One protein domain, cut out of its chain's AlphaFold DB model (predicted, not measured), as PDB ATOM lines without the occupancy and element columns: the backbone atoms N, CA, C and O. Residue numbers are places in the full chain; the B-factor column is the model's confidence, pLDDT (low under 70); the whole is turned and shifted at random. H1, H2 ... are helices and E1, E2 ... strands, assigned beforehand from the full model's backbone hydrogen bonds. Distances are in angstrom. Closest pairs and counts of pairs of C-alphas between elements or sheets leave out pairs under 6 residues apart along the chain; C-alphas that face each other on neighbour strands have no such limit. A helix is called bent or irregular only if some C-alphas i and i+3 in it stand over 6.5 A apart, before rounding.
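What this domain is: This is residues 542 to 651 of the 651 residues of the protein "Phospholipid carrier-dependent glycosyltransferase" of Chloroflexia bacterium SDU3-3 (UniProt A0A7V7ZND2). Two small four-strand sheets, E1 to E4 and E5 to E8, make the two halves of an elongated body, and the short helices H1 and H3, side by side, pack where the halves meet. H2 covers the second sheet on the face opposite to H1, while H4 lies at the other end of the body, beside E1. The printed part has 110 residues, with the elements E1 E2 E3 E4 H1 H2 E5 E6 E7 E8 H3 H4 along the chain; the class is mixed, helices and strands. Each sheet is antiparallel, in the order E1 E2 E3 E4 or E5 E6 E7 E8. The whole is compact, with a radius of gyration of the C-alphas of 14.1 A, and spans 45 by 27 by 26 A.

Where its parts are: E1, residues 542 to 544, begins at C-alpha 542 (158.584, 149.827, 130.047). E2 is residues 547 to 551, 12.7 A long, E3 residues 556 to 560, 12.8 A, and E4 residues 563 to 566. H1 is residues 569 to 576, 10.1 A long. H2, residues 588 to 597, is 15.2 A long and irregular: C-alphas 589 and 592 are 7.3 A apart. E5 is residues 602 to 607, 13.5 A long, E6 residues 610 to 613, E7 residues 616 to 620, 13.8 A, and E8 residues 626 to 628. H3 is residues 631 to 638, 10.2 A long. H4, residues 643 to 649, ends at C-alpha 649 (162.233, 144.135, 128.575).

How they stand to each other: E1 to E4 form a meander, each strand the antiparallel neighbour of the one before; N 542 and O 549 of E1 and E2 are 2.8 A apart, N 550 and O 557 of E2 and E3 2.9 A, and N 558 and O 565 of E3 and E4 2.9 A. H3 only grazes this sheet, with residues 631 to 636. H1 and H3 touch at a shallow tilt of 18 degrees, the same way; their closest C-alphas, Leu 573 and Leu 635, are 5.1 A apart. E5 to E8 form a second meander, with N 603 and O 612, N 611 and O 618, and N 619 and O 627 each 2.9 A apart. H1 stands up from this sheet, its line rising 47 degrees. H2, on the opposite face at a height of 8.7 A over the sheet, runs slantwise to the strands. H4 only grazes the first sheet; its closest C-alpha to E1 is Leu 649, 6.9 A from that of Leu 542. Every O i to N i+4 pair is within hydrogen-bond range in H1, H3 and H4, and 4 of 6 in H2.

The domain as a whole: The farthest C-alphas, of Pro 588 and Arg 651, are 45.0 A apart. The printed part has no cut, and the link from H1 to H2, 11 residues, is long. The mean pLDDT of the printed part is 91.3; residue 651, the chain's last, is under 70.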
ATOM      1  N   LEU A 542     158.635 151.270 130.275       92.00
ATOM      2  CA  LEU A 542     158.584 149.827 130.047       92.00
ATOM      3  C   LEU A 542     157.134 149.356 129.912       92.00
ATOM      4  O   LEU A 542     156.260 149.794 130.664       92.00
ATOM      5  N   GLU A 543     156.876 148.431 128.993       90.75
ATOM      6  CA  GLU A 543     155.589 147.737 128.923       90.75
ATOM      7  C   GLU A 543     155.590 146.553 129.895       90.75
ATOM      8  O   GLU A 543     156.478 145.703 129.873       90.75
ATOM      9  N   THR A 544     154.599 146.503 130.782       88.19
ATOM     10  CA  THR A 544     154.475 145.463 131.812       88.19
ATOM     11  C   THR A 544     153.045 144.929 131.863       88.19
ATOM     12  O   THR A 544     152.121 145.537 131.320       88.19
ATOM     13  N   GLY A 545     152.815 143.831 132.591       86.62
ATOM     14  CA  GLY A 545     151.455 143.331 132.844       86.62
ATOM     15  C   GLY A 545     150.547 144.326 133.586       86.62
ATOM     16  O   GLY A 545     149.326 144.195 133.544       86.62
ATOM     17  N   GLU A 546     151.122 145.339 134.240       89.00
ATOM     18  CA  GLU A 546     150.403 146.389 134.974       89.00
ATOM     19  C   GLU A 546     149.976 147.553 134.054       89.00
ATOM     20  O   GLU A 546     149.124 148.365 134.425       89.00
ATOM     21  N   GLY A 547     150.538 147.616 132.843       92.25
ATOM     22  CA  GLY A 547     150.457 148.723 131.894       92.25
ATOM     23  C   GLY A 547     151.847 149.262 131.549       92.25
ATOM     24  O   GLY A 547     152.869 148.650 131.873       92.25
ATOM     25  N   ARG A 548     151.891 150.441 130.924       95.19
ATOM     26  CA  ARG A 548     153.153 151.134 130.648       95.19
ATOM     27  C   ARG A 548     153.627 151.793 131.935       95.19
ATOM     28  O   ARG A 548     152.849 152.531 132.538       95.19
ATOM     29  N   VAL A 549     154.851 151.531 132.373       95.25
ATOM     30  CA  VAL A 549     155.396 151.969 133.668       95.25
ATOM     31  C   VAL A 549     156.736 152.661 133.461       95.25
ATOM     32  O   VAL A 549     157.541 152.207 132.658       95.25
ATOM     33  N   GLN A 550     157.002 153.730 134.206       95.81
ATOM     34  CA  GLN A 550     158.332 154.331 134.273       95.81
ATOM     35  C   GLN A 550     158.764 154.529 135.724       95.81
ATOM     36  O   GLN A 550     158.009 155.064 136.543       95.81
ATOM     37  N   TYR A 551     159.982 154.087 136.031       95.38
ATOM     38  CA  TYR A 551     160.576 154.182 137.356       95.38
ATOM     39  C   TYR A 551     161.408 155.461 137.461       95.38
ATOM     40  O   TYR A 551     162.237 155.750 136.601       95.38
ATOM     41  N   PHE A 552     161.212 156.205 138.543       96.06
ATOM     42  CA  PHE A 552     162.027 157.349 138.949       96.06
ATOM     43  C   PHE A 552     162.659 157.037 140.307       96.06
ATOM     44  O   PHE A 552     162.268 156.074 140.965       96.06
ATOM     45  N   GLU A 553     163.630 157.824 140.768       95.38
ATOM     46  CA  GLU A 553     164.282 157.555 142.060       95.38
ATOM     47  C   GLU A 553     163.277 157.463 143.210       95.38
ATOM     48  O   GLU A 553     163.378 156.567 144.054       95.38
ATOM     49  N   ARG A 554     162.287 158.364 143.235       95.25
ATOM     50  CA  ARG A 554     161.379 158.509 144.376       95.25
ATOM     51  C   ARG A 554     159.963 158.008 144.137       95.25
ATOM     52  O   ARG A 554     159.272 157.695 145.100       95.25
ATOM     53  N   LEU A 555     159.533 157.875 142.886       93.56
ATOM     54  CA  LEU A 555     158.181 157.434 142.538       93.56
ATOM     55  C   LEU A 555     158.168 156.585 141.265       93.56
ATOM     56  O   LEU A 555     159.171 156.438 140.573       93.56
ATOM     57  N   VAL A 556     157.006 156.010 140.968       95.88
ATOM     58  CA  VAL A 556     156.766 155.234 139.751       95.88
ATOM     59  C   VAL A 556     155.488 155.742 139.102       95.88
ATOM     60  O   VAL A 556     154.456 155.878 139.766       95.88
ATOM     61  N   LEU A 557     155.556 156.037 137.807       96.31
ATOM     62  CA  LEU A 557     154.403 156.467 137.025       96.31
ATOM     63  C   LEU A 557     153.855 155.288 136.225       96.31
ATOM     64  O   LEU A 557     154.610 154.482 135.687       96.31
ATOM     65  N   LEU A 558     152.530 155.194 136.151       96.69
ATOM     66  CA  LEU A 558     151.811 154.132 135.456       96.69
ATOM     67  C   LEU A 558     150.782 154.738 134.505       96.69
ATOM     68  O   LEU A 558     149.950 155.553 134.911       96.69
ATOM     69  N   ARG A 559     150.784 154.273 133.254       96.25
ATOM     70  CA  ARG A 559     149.669 154.448 132.329       96.25
ATOM     71  C   ARG A 559     148.930 153.134 132.154       96.25
ATOM     72  O   ARG A 559     149.442 152.175 131.586       96.25
ATOM     73  N   HIS A 560     147.673 153.135 132.579       93.75
ATOM     74  CA  HIS A 560     146.781 151.990 132.451       93.75
ATOM     75  C   HIS A 560     145.392 152.463 132.018       93.75
ATOM     76  O   HIS A 560     144.869 153.446 132.548       93.75
ATOM     77  N   LYS A 561     144.798 151.785 131.025       90.38
ATOM     78  CA  LYS A 561     143.496 152.151 130.425       90.38
ATOM     79  C   LYS A 561     143.420 153.632 130.009       90.38
ATOM     80  O   LYS A 561     142.443 154.323 130.277       90.38
ATOM     81  N   GLY A 562     144.493 154.131 129.392       89.38
ATOM     82  CA  GLY A 562     144.568 155.491 128.850       89.38
ATOM     83  C   GLY A 562     144.860 156.605 129.860       89.38
ATOM     84  O   GLY A 562     145.109 157.721 129.420       89.38
ATOM     85  N   ARG A 563     144.899 156.328 131.172       92.00
ATOM     86  CA  ARG A 563     145.153 157.334 132.219       92.00
ATOM     87  C   ARG A 563     146.557 157.207 132.801       92.00
ATOM     88  O   ARG A 563     146.936 156.108 133.202       92.00
ATOM     89  N   THR A 564     147.276 158.324 132.879       94.75
ATOM     90  CA  THR A 564     148.560 158.444 133.583       94.75
ATOM     91  C   THR A 564     148.315 158.822 135.040       94.75
ATOM     92  O   THR A 564     147.527 159.724 135.318       94.75
ATOM     93  N   ARG A 565     148.958 158.121 135.973       93.38
ATOM     94  CA  ARG A 565     148.858 158.364 137.419       93.38
ATOM     95  C   ARG A 565     150.090 157.830 138.143       93.38
ATOM     96  O   ARG A 565     150.904 157.127 137.543       93.38
ATOM     97  N   PHE A 566     150.183 158.093 139.441       94.38
ATOM     98  CA  PHE A 566     151.102 157.348 140.294       94.38
ATOM     99  C   PHE A 566     150.715 155.874 140.308       94.38
ATOM    100  O   PHE A 566     149.536 155.515 140.399       94.38
ATOM    101  N   ALA A 567     151.720 155.023 140.156       94.94
ATOM    102  CA  ALA A 567     151.556 153.608 140.389       94.94
ATOM    103  C   ALA A 567     151.248 153.361 141.874       94.94
ATOM    104  O   ALA A 567     151.744 154.115 142.715       94.94
ATOM    105  N   PRO A 568     150.539 152.271 142.221       95.56
ATOM    106  CA  PRO A 568     150.416 151.799 143.599       95.56
ATOM    107  C   PRO A 568     151.743 151.171 144.078       95.56
ATOM    108  O   PRO A 568     151.815 150.012 144.493       95.56
ATOM    109  N   ALA A 569     152.831 151.936 143.957       94.56
ATOM    110  CA  ALA A 569     154.205 151.496 144.121       94.56
ATOM    111  C   ALA A 569     154.517 151.077 145.561       94.56
ATOM    112  O   ALA A 569     155.413 150.262 145.772       94.56
ATOM    113  N   GLY A 570     153.768 151.581 146.549       95.12
ATOM    114  CA  GLY A 570     153.925 151.145 147.928       95.12
ATOM    115  C   GLY A 570     153.439 149.713 148.132       95.12
ATOM    116  O   GLY A 570     154.167 148.889 148.687       95.12
ATOM    117  N   ARG A 571     152.261 149.378 147.583       95.19
ATOM    118  CA  ARG A 571     151.752 147.995 147.573       95.19
ATOM    119  C   ARG A 571     152.689 147.075 146.796       95.19
ATOM    120  O   ARG A 571     153.009 145.983 147.260       95.19
ATOM    121  N   TRP A 572     153.171 147.535 145.640       95.62
ATOM    122  CA  TRP A 572     154.138 146.791 144.829       95.62
ATOM    123  C   TRP A 572     155.434 146.499 145.586       95.62
ATOM    124  O   TRP A 572     155.950 145.388 145.486       95.62
ATOM    125  N   LEU A 573     155.946 147.458 146.363       96.00
ATOM    126  CA  LEU A 573     157.171 147.274 147.139       96.00
ATOM    127  C   LEU A 573     156.983 146.260 148.265       96.00
ATOM    128  O   LEU A 573     157.824 145.377 148.427       96.00
ATOM    129  N   LEU A 574     155.892 146.367 149.026       95.50
ATOM    130  CA  LEU A 574     155.590 145.418 150.098       95.50
ATOM    131  C   LEU A 574     155.418 144.002 149.542       95.50
ATOM    132  O   LEU A 574     156.041 143.070 150.046       95.50
ATOM    133  N   ALA A 575     154.676 143.858 148.439       94.75
ATOM    134  CA  ALA A 575     154.507 142.581 147.753       94.75
ATOM    135  C   ALA A 575     155.846 142.001 147.268       94.75
ATOM    136  O   ALA A 575     156.141 140.840 147.544       94.75
ATOM    137  N   ALA A 576     156.691 142.809 146.615       93.81
ATOM    138  CA  ALA A 576     158.011 142.381 146.145       93.81
ATOM    139  C   ALA A 576     158.949 141.964 147.295       93.81
ATOM    140  O   ALA A 576     159.805 141.102 147.115       93.81
ATOM    141  N   ARG A 577     158.772 142.536 148.493       94.56
ATOM    142  CA  ARG A 577     159.521 142.175 149.708       94.56
ATOM    143  C   ARG A 577     158.886 141.042 150.520       94.56
ATOM    144  O   ARG A 577     159.455 140.654 151.538       94.56
ATOM    145  N   GLY A 578     157.715 140.537 150.126       94.12
ATOM    146  CA  GLY A 578     156.950 139.568 150.918       94.12
ATOM    147  C   GLY A 578     156.477 140.120 152.271       94.12
ATOM    148  O   GLY A 578     156.314 139.361 153.224       94.12
ATOM    149  N   GLN A 579     156.300 141.438 152.378       93.19
ATOM    150  CA  GLN A 579     155.858 142.124 153.592       93.19
ATOM    151  C   GLN A 579     154.343 142.352 153.555       93.19
ATOM    152  O   GLN A 579     153.792 142.758 152.533       93.19
ATOM    153  N   ALA A 580     153.668 142.103 154.678       90.75
ATOM    154  CA  ALA A 580     152.248 142.409 154.825       90.75
ATOM    155  C   ALA A 580     152.031 143.910 155.077       90.75
ATOM    156  O   ALA A 580     152.841 144.555 155.745       90.75
ATOM    157  N   GLU A 581     150.917 144.444 154.577       93.00
ATOM    158  CA  GLU A 581     150.465 145.797 154.914       93.00
ATOM    159  C   GLU A 581     150.170 145.889 156.419       93.00
ATOM    160  O   GLU A 581     149.576 144.984 157.009       93.00
ATOM    161  N   GLN A 582     150.560 147.002 157.037       91.19
ATOM    162  CA  GLN A 582     150.264 147.332 158.432       91.19
ATOM    163  C   GLN A 582     149.564 148.696 158.480       91.19
ATOM    164  O   GLN A 582     150.190 149.687 158.871       91.19
ATOM    165  N   PRO A 583     148.289 148.780 158.041       88.62
ATOM    166  CA  PRO A 583     147.597 150.050 157.890       88.62
ATOM    167  C   PRO A 583     147.624 150.857 159.186       88.62
ATOM    168  O   PRO A 583     147.271 150.364 160.259       88.62
ATOM    169  N   SER A 584     148.046 152.109 159.080       86.75
ATOM    170  CA  SER A 584     148.135 153.036 160.204       86.75
ATOM    171  C   SER A 584     147.635 154.410 159.784       86.75
ATOM    172  O   SER A 584     147.534 154.708 158.596       86.75
ATOM    173  N   ALA A 585     147.300 155.271 160.746       88.62
ATOM    174  CA  ALA A 585     147.054 156.669 160.416       88.62
ATOM    175  C   ALA A 585     148.341 157.303 159.861       88.62
ATOM    176  O   ALA A 585     149.452 156.978 160.297       88.62
ATOM    177  N   ALA A 586     148.198 158.231 158.913       88.31
ATOM    178  CA  ALA A 586     149.327 159.043 158.481       88.31
ATOM    179  C   ALA A 586     149.890 159.802 159.687       88.31
ATOM    180  O   ALA A 586     149.140 160.457 160.417       88.31
ATOM    181  N   ALA A 587     151.202 159.703 159.909       90.56
ATOM    182  CA  ALA A 587     151.846 160.460 160.968       90.56
ATOM    183  C   ALA A 587     151.562 161.959 160.753       90.56
ATOM    184  O   ALA A 587     151.558 162.410 159.603       90.56
ATOM    185  N   PRO A 588     151.357 162.754 161.822       91.12
ATOM    186  CA  PRO A 588     151.002 164.167 161.692       91.12
ATOM    187  C   PRO A 588     151.948 164.956 160.777       91.12
ATOM    188  O   PRO A 588     151.489 165.783 159.996       91.12
ATOM    189  N   ALA A 589     153.247 164.635 160.807       91.12
ATOM    190  CA  ALA A 589     154.254 165.238 159.938       91.12
ATOM    191  C   ALA A 589     153.996 164.998 158.436       91.12
ATOM    192  O   ALA A 589     154.326 165.844 157.614       91.12
ATOM    193  N   PHE A 590     153.394 163.865 158.064       94.44
ATOM    194  CA  PHE A 590     153.167 163.467 156.673       94.44
ATOM    195  C   PHE A 590     151.759 163.774 156.159       94.44
ATOM    196  O   PHE A 590     151.540 163.726 154.951       94.44
ATOM    197  N   ALA A 591     150.810 164.108 157.039       91.81
ATOM    198  CA  ALA A 591     149.396 164.255 156.687       91.81
ATOM    199  C   ALA A 591     149.141 165.321 155.602       91.81
ATOM    200  O   ALA A 591     148.335 165.104 154.695       91.81
ATOM    201  N   ASP A 592     149.843 166.457 155.659       91.56
ATOM    202  CA  ASP A 592     149.718 167.512 154.646       91.56
ATOM    203  C   ASP A 592     150.294 167.080 153.296       91.56
ATOM    204  O   ASP A 592     149.649 167.257 152.262       91.56
ATOM    205  N   ALA A 593     151.474 166.456 153.297       89.62
ATOM    206  CA  ALA A 593     152.115 165.957 152.084       89.62
ATOM    207  C   ALA A 593     151.306 164.818 151.437       89.62
ATOM    208  O   ALA A 593     151.103 164.819 150.225       89.62
ATOM    209  N   GLN A 594     150.766 163.893 152.236       93.31
ATOM    210  CA  GLN A 594     149.885 162.821 151.769       93.31
ATOM    211  C   GLN A 594     148.672 163.383 151.015       93.31
ATOM    212  O   GLN A 594     148.364 162.910 149.920       93.31
ATOM    213  N   ARG A 595     147.999 164.398 151.582       92.38
ATOM    214  CA  ARG A 595     146.854 165.061 150.941       92.38
ATOM    215  C   ARG A 595     147.266 165.820 149.688       92.38
ATOM    216  O   ARG A 595     146.619 165.669 148.658       92.38
ATOM    217  N   ARG A 596     148.346 166.604 149.771       88.81
ATOM    218  CA  ARG A 596     148.859 167.414 148.659       88.81
ATOM    219  C   ARG A 596     149.175 166.566 147.430       88.81
ATOM    220  O   ARG A 596     148.844 166.973 146.324       88.81
ATOM    221  N   TYR A 597     149.811 165.414 147.626       86.75
ATOM    222  CA  TYR A 597     150.267 164.550 146.535       86.75
ATOM    223  C   TYR A 597     149.314 163.385 146.224       86.75
ATOM    224  O   TYR A 597     149.593 162.602 145.322       86.75
ATOM    225  N   GLY A 598     148.201 163.235 146.951       91.12
ATOM    226  CA  GLY A 598     147.227 162.169 146.701       91.12
ATOM    227  C   GLY A 598     147.804 160.755 146.854       91.12
ATOM    228  O   GLY A 598     147.565 159.889 146.011       91.12
ATOM    229  N   LEU A 599     148.576 160.501 147.918       92.31
ATOM    230  CA  LEU A 599     149.323 159.237 148.074       92.31
ATOM    231  C   LEU A 599     148.470 158.014 148.445       92.31
ATOM    232  O   LEU A 599     148.998 156.904 148.480       92.31
ATOM    233  N   GLY A 600     147.170 158.203 148.673       93.75
ATOM    234  CA  GLY A 600     146.255 157.149 149.112       93.75
ATOM    235  C   GLY A 600     146.463 156.774 150.577       93.75
ATOM    236  O   GLY A 600     147.028 157.551 151.355       93.75
ATOM    237  N   ASP A 601     145.982 155.593 150.956       94.62
ATOM    238  CA  ASP A 601     146.028 155.124 152.340       94.62
ATOM    239  C   ASP A 601     147.464 154.868 152.812       94.62
ATOM    240  O   ASP A 601     148.331 154.428 152.051       94.62
ATOM    241  N   ALA A 602     147.717 155.137 154.092       95.00
ATOM    242  CA  ALA A 602     148.968 154.772 154.738       95.00
ATOM    243  C   ALA A 602     149.008 153.252 154.958       95.00
ATOM    244  O   ALA A 602     148.166 152.684 155.653       95.00
ATOM    245  N   LEU A 603     150.013 152.601 154.370       94.56
ATOM    246  CA  LEU A 603     150.195 151.148 154.418       94.56
ATOM    247  C   LEU A 603     151.050 150.693 155.607       94.56
ATOM    248  O   LEU A 603     151.173 149.493 155.842       94.56
ATOM    249  N   GLY A 604     151.647 151.642 156.332       91.62
ATOM    250  CA  GLY A 604     152.402 151.401 157.557       91.62
ATOM    251  C   GLY A 604     153.747 152.133 157.602       91.62
ATOM    252  O   GLY A 604     154.132 152.814 156.647       91.62
ATOM    253  N   PRO A 605     154.477 152.037 158.723       90.56
ATOM    254  CA  PRO A 605     155.872 152.457 158.782       90.56
ATOM    255  C   PRO A 605     156.744 151.507 157.948       90.56
ATOM    256  O   PRO A 605     156.536 150.295 157.962       90.56
ATOM    257  N   LEU A 606     157.732 152.050 157.234       87.31
ATOM    258  CA  LEU A 606     158.697 151.240 156.473       87.31
ATOM    259  C   LEU A 606     160.067 151.178 157.161       87.31
ATOM    260  O   LEU A 606     160.736 150.149 157.121       87.31
ATOM    261  N   ALA A 607     160.479 152.291 157.764       86.62
ATOM    262  CA  ALA A 607     161.702 152.456 158.539       86.62
ATOM    263  C   ALA A 607     161.545 153.676 159.462       86.62
ATOM    264  O   ALA A 607     160.580 154.435 159.328       86.62
ATOM    265  N   ASP A 608     162.496 153.896 160.368       84.19
ATOM    266  CA  ASP A 608     162.497 155.087 161.219       84.19
ATOM    267  C   ASP A 608     162.472 156.364 160.368       84.19
ATOM    268  O   ASP A 608     163.309 156.569 159.487       84.19
ATOM    269  N   GLY A 609     161.471 157.212 160.609       88.31
ATOM    270  CA  GLY A 609     161.266 158.448 159.852       88.31
ATOM    271  C   GLY A 609     160.715 158.260 158.432       88.31
ATOM    272  O   GLY A 609     160.655 159.246 157.701       88.31
ATOM    273  N   VAL A 610     160.293 157.049 158.036       93.81
ATOM    274  CA  VAL A 610     159.726 156.754 156.708       93.81
ATOM    275  C   VAL A 610     158.366 156.065 156.826       93.81
ATOM    276  O   VAL A 610     158.252 154.977 157.395       93.81
ATOM    277  N   GLN A 611     157.342 156.651 156.206       95.00
ATOM    278  CA  GLN A 611     156.014 156.044 156.091       95.00
ATOM    279  C   GLN A 611     155.701 155.704 154.633       95.00
ATOM    280  O   GLN A 611     155.918 156.518 153.730       95.00
ATOM    281  N   ILE A 612     155.189 154.493 154.409       95.88
ATOM    282  CA  ILE A 612     154.764 154.018 153.094       95.88
ATOM    283  C   ILE A 612     153.251 154.201 152.932       95.88
ATOM    284  O   ILE A 612     152.465 153.982 153.854       95.88
ATOM    285  N   PHE A 613     152.856 154.624 151.742       96.88
ATOM    286  CA  PHE A 613     151.483 154.875 151.320       96.88
ATOM    287  C   PHE A 613     151.194 154.064 150.060       96.88
ATOM    288  O   PHE A 613     152.110 153.529 149.438       96.88
ATOM    289  N   GLU A 614     149.933 153.984 149.653       95.69
ATOM    290  CA  GLU A 614     149.528 153.234 148.464       95.69
ATOM    291  C   GLU A 614     150.353 153.594 147.220       95.69
ATOM    292  O   GLU A 614     150.938 152.710 146.585       95.69
ATOM    293  N   ASN A 615     150.462 154.889 146.923       94.38
ATOM    294  CA  ASN A 615     151.069 155.395 145.692       94.38
ATOM    295  C   ASN A 615     152.482 155.975 145.875       94.38
ATOM    296  O   ASN A 615     153.043 156.528 144.934       94.38
ATOM    297  N   GLY A 616     153.060 155.906 147.077       94.50
ATOM    298  CA  GLY A 616     154.305 156.611 147.383       94.50
ATOM    299  C   GLY A 616     154.870 156.291 148.763       94.50
ATOM    300  O   GLY A 616     154.273 155.560 149.542       94.50
ATOM    301  N   ALA A 617     156.024 156.862 149.092       95.19
ATOM    302  CA  ALA A 617     156.549 156.862 150.454       95.19
ATOM    303  C   ALA A 617     157.117 158.242 150.783       95.19
ATOM    304  O   ALA A 617     157.688 158.906 149.916       95.19
ATOM    305  N   LEU A 618     156.954 158.667 152.034       95.19
ATOM    306  CA  LEU A 618     157.461 159.938 152.541       95.19
ATOM    307  C   LEU A 618     158.495 159.678 153.626       95.19
ATOM    308  O   LEU A 618     158.351 158.749 154.420       95.19
ATOM    309  N   GLN A 619     159.520 160.520 153.657       94.19
ATOM    310  CA  GLN A 619     160.544 160.528 154.689       94.19
ATOM    311  C   GLN A 619     160.631 161.905 155.342       94.19
ATOM    312  O   GLN A 619     160.440 162.928 154.677       94.19
ATOM    313  N   GLN A 620     160.938 161.932 156.635       93.31
ATOM    314  CA  GLN A 620     161.251 163.153 157.369       93.31
ATOM    315  C   GLN A 620     162.761 163.223 157.605       93.31
ATOM    316  O   GLN A 620     163.346 162.329 158.214       93.31
ATOM    317  N   ALA A 621     163.400 164.279 157.110       84.69
ATOM    318  CA  ALA A 621     164.799 164.552 157.395       84.69
ATOM    319  C   ALA A 621     164.983 165.020 158.850       84.69
ATOM    320  O   ALA A 621     164.035 165.436 159.516       84.69
ATOM    321  N   ALA A 622     166.221 164.973 159.351       82.88
ATOM    322  CA  ALA A 622     166.543 165.362 160.729       82.88
ATOM    323  C   ALA A 622     166.221 166.838 161.044       82.88
ATOM    324  O   ALA A 622     166.024 167.193 162.202       82.88
ATOM    325  N   ASP A 623     166.145 167.686 160.015       84.31
ATOM    326  CA  ASP A 623     165.722 169.089 160.091       84.31
ATOM    327  C   ASP A 623     164.186 169.263 160.121       84.31
ATOM    328  O   ASP A 623     163.685 170.385 160.136       84.31
ATOM    329  N   GLY A 624     163.430 168.161 160.128       83.94
ATOM    330  CA  GLY A 624     161.970 168.133 160.149       83.94
ATOM    331  C   GLY A 624     161.311 168.244 158.772       83.94
ATOM    332  O   GLY A 624     160.090 168.091 158.687       83.94
ATOM    333  N   ARG A 625     162.078 168.465 157.695       87.88
ATOM    334  CA  ARG A 625     161.548 168.601 156.333       87.88
ATOM    335  C   ARG A 625     161.045 167.262 155.801       87.88
ATOM    336  O   ARG A 625     161.732 166.248 155.892       87.88
ATOM    337  N   VAL A 626     159.864 167.281 155.191       91.00
ATOM    338  CA  VAL A 626     159.252 166.108 154.558       91.00
ATOM    339  C   VAL A 626     159.534 166.116 153.062       91.00
ATOM    340  O   VAL A 626     159.334 167.129 152.396       91.00
ATOM    341  N   SER A 627     159.971 164.978 152.534       90.88
ATOM    342  CA  SER A 627     160.160 164.754 151.099       90.88
ATOM    343  C   SER A 627     159.717 163.347 150.713       90.88
ATOM    344  O   SER A 627     159.536 162.484 151.573       90.88
ATOM    345  N   PHE A 628     159.601 163.075 149.414       93.25
ATOM    346  CA  PHE A 628     159.493 161.695 148.954       93.25
ATOM    347  C   PHE A 628     160.715 160.876 149.381       93.25
ATOM    348  O   PHE A 628     161.854 161.349 149.323       93.25
ATOM    349  N   ALA A 629     160.460 159.646 149.812       93.75
ATOM    350  CA  ALA A 629     161.480 158.627 150.004       93.75
ATOM    351  C   ALA A 629     161.857 157.999 148.644       93.75
ATOM    352  O   ALA A 629     161.066 158.096 147.703       93.75
ATOM    353  N   PRO A 630     163.023 157.340 148.500       94.25
ATOM    354  CA  PRO A 630     163.468 156.742 147.237       94.25
ATOM    355  C   PRO A 630     162.727 155.426 146.900       94.25
ATOM    356  O   PRO A 630     163.335 154.376 146.688       94.25
ATOM    357  N   LEU A 631     161.387 155.468 146.878       95.19
ATOM    358  CA  LEU A 631     160.523 154.300 146.697       95.19
ATOM    359  C   LEU A 631     160.755 153.612 145.352       95.19
ATOM    360  O   LEU A 631     160.781 152.385 145.296       95.19
ATOM    361  N   GLY A 632     160.910 154.382 144.273       94.75
ATOM    362  CA  GLY A 632     161.086 153.811 142.942       94.75
ATOM    363  C   GLY A 632     162.402 153.047 142.818       94.75
ATOM    364  O   GLY A 632     162.393 151.926 142.310       94.75
ATOM    365  N   ARG A 633     163.497 153.560 143.407       94.38
ATOM    366  CA  ARG A 633     164.758 152.810 143.546       94.38
ATOM    367  C   ARG A 633     164.551 151.516 144.331       94.38
ATOM    368  O   ARG A 633     164.920 150.448 143.853       94.38
ATOM    369  N   TRP A 634     163.927 151.599 145.508       95.56
ATOM    370  CA  TRP A 634     163.672 150.424 146.345       95.56
ATOM    371  C   TRP A 634     162.831 149.362 145.645       95.56
ATOM    372  O   TRP A 634     163.073 148.174 145.844       95.56
ATOM    373  N   LEU A 635     161.841 149.779 144.855       95.38
ATOM    374  CA  LEU A 635     160.979 148.865 144.120       95.38
ATOM    375  C   LEU A 635     161.710 148.206 142.955       95.38
ATOM    376  O   LEU A 635     161.584 146.998 142.772       95.38
ATOM    377  N   LEU A 636     162.470 148.983 142.189       92.62
ATOM    378  CA  LEU A 636     163.280 148.487 141.081       92.62
ATOM    379  C   LEU A 636     164.289 147.438 141.574       92.62
ATOM    380  O   LEU A 636     164.385 146.359 140.989       92.62
ATOM    381  N   ASP A 637     164.931 147.699 142.718       92.62
ATOM    382  CA  ASP A 637     165.821 146.747 143.392       92.62
ATOM    383  C   ASP A 637     165.072 145.498 143.883       92.62
ATOM    384  O   ASP A 637     165.514 144.376 143.637       92.62
ATOM    385  N   ALA A 638     163.915 145.666 144.536       93.69
ATOM    386  CA  ALA A 638     163.118 144.548 145.050       93.69
ATOM    387  C   ALA A 638     162.550 143.650 143.937       93.69
ATOM    388  O   ALA A 638     162.399 142.449 144.137       93.69
ATOM    389  N   ARG A 639     162.255 144.217 142.760       92.69
ATOM    390  CA  ARG A 639     161.811 143.474 141.569       92.69
ATOM    391  C   ARG A 639     162.970 142.867 140.768       92.69
ATOM    392  O   ARG A 639     162.709 142.154 139.806       92.69
ATOM    393  N   GLY A 640     164.226 143.144 141.129       90.12
ATOM    394  CA  GLY A 640     165.393 142.673 140.379       90.12
ATOM    395  C   GLY A 640     165.501 143.269 138.971       90.12
ATOM    396  O   GLY A 640     166.124 142.666 138.100       90.12
ATOM    397  N   LEU A 641     164.903 144.441 138.732       88.38
ATOM    398  CA  LEU A 641     164.905 145.126 137.435       88.38
ATOM    399  C   LEU A 641     166.204 145.917 137.237       88.38
ATOM    400  O   LEU A 641     166.194 147.144 137.120       88.38
ATOM    401  N   SER A 642     167.335 145.208 137.220       86.62
ATOM    402  CA  SER A 642     168.627 145.795 136.855       86.62
ATOM    403  C   SER A 642     168.548 146.461 135.479       86.62
ATOM    404  O   SER A 642     167.685 146.128 134.673       86.62
ATOM    405  N   GLU A 643     169.459 147.383 135.176       84.69
ATOM    406  CA  GLU A 643     169.495 148.001 133.842       84.69
ATOM    407  C   GLU A 643     169.588 146.957 132.721       84.69
ATOM    408  O   GLU A 643     168.928 147.100 131.701       84.69
ATOM    409  N   ASP A 644     170.325 145.866 132.943       80.56
ATOM    410  CA  ASP A 644     170.422 144.762 131.985       80.56
ATOM    411  C   ASP A 644     169.049 144.090 131.773       80.56
ATOM    412  O   ASP A 644     168.639 143.862 130.638       80.56
ATOM    413  N   ALA A 645     168.284 143.862 132.848       84.88
ATOM    414  CA  ALA A 645     166.924 143.323 132.761       84.88
ATOM    415  C   ALA A 645     165.942 144.310 132.103       84.88
ATOM    416  O   ALA A 645     165.033 143.908 131.380       84.88
ATOM    417  N   GLN A 646     166.122 145.615 132.322       86.69
ATOM    418  CA  GLN A 646     165.324 146.641 131.648       86.69
ATOM    419  C   GLN A 646     165.594 146.662 130.140       86.69
ATOM    420  O   GLN A 646     164.656 146.814 129.360       86.69
ATOM    421  N   LEU A 647     166.853 146.477 129.726       81.88
ATOM    422  CA  LEU A 647     167.216 146.363 128.314       81.88
ATOM    423  C   LEU A 647     166.538 145.159 127.664       81.88
ATOM    424  O   LEU A 647     165.981 145.296 126.575       81.88
ATOM    425  N   GLU A 648     166.513 144.012 128.343       80.31
ATOM    426  CA  GLU A 648     165.799 142.823 127.866       80.31
ATOM    427  C   GLU A 648     164.291 143.059 127.718       80.31
ATOM    428  O   GLU A 648     163.716 142.636 126.723       80.31
ATOM    429  N   LEU A 649     163.659 143.782 128.651       80.38
ATOM    430  CA  LEU A 649     162.233 144.135 128.575       80.38
ATOM    431  C   LEU A 649     161.903 145.160 127.480       80.38
ATOM    432  O   LEU A 649     160.748 145.280 127.080       80.38
ATOM    433  N   SER A 650     162.892 145.941 127.043       71.69
ATOM    434  CA  SER A 650     162.722 146.954 125.995       71.69
ATOM    435  C   SER A 650     162.838 146.399 124.569       71.69
ATOM    436  O   SER A 650     162.553 147.123 123.610       71.69
ATOM    437  N   ARG A 651     163.275 145.141 124.433       66.00
ATOM    438  CA  ARG A 651     163.345 144.389 123.174       66.00
ATOM    439  C   ARG A 651     162.024 143.689 122.896       66.00
ATOM    440  O   ARG A 651     161.639 143.681 121.704       66.00
TER     441      ARG A 651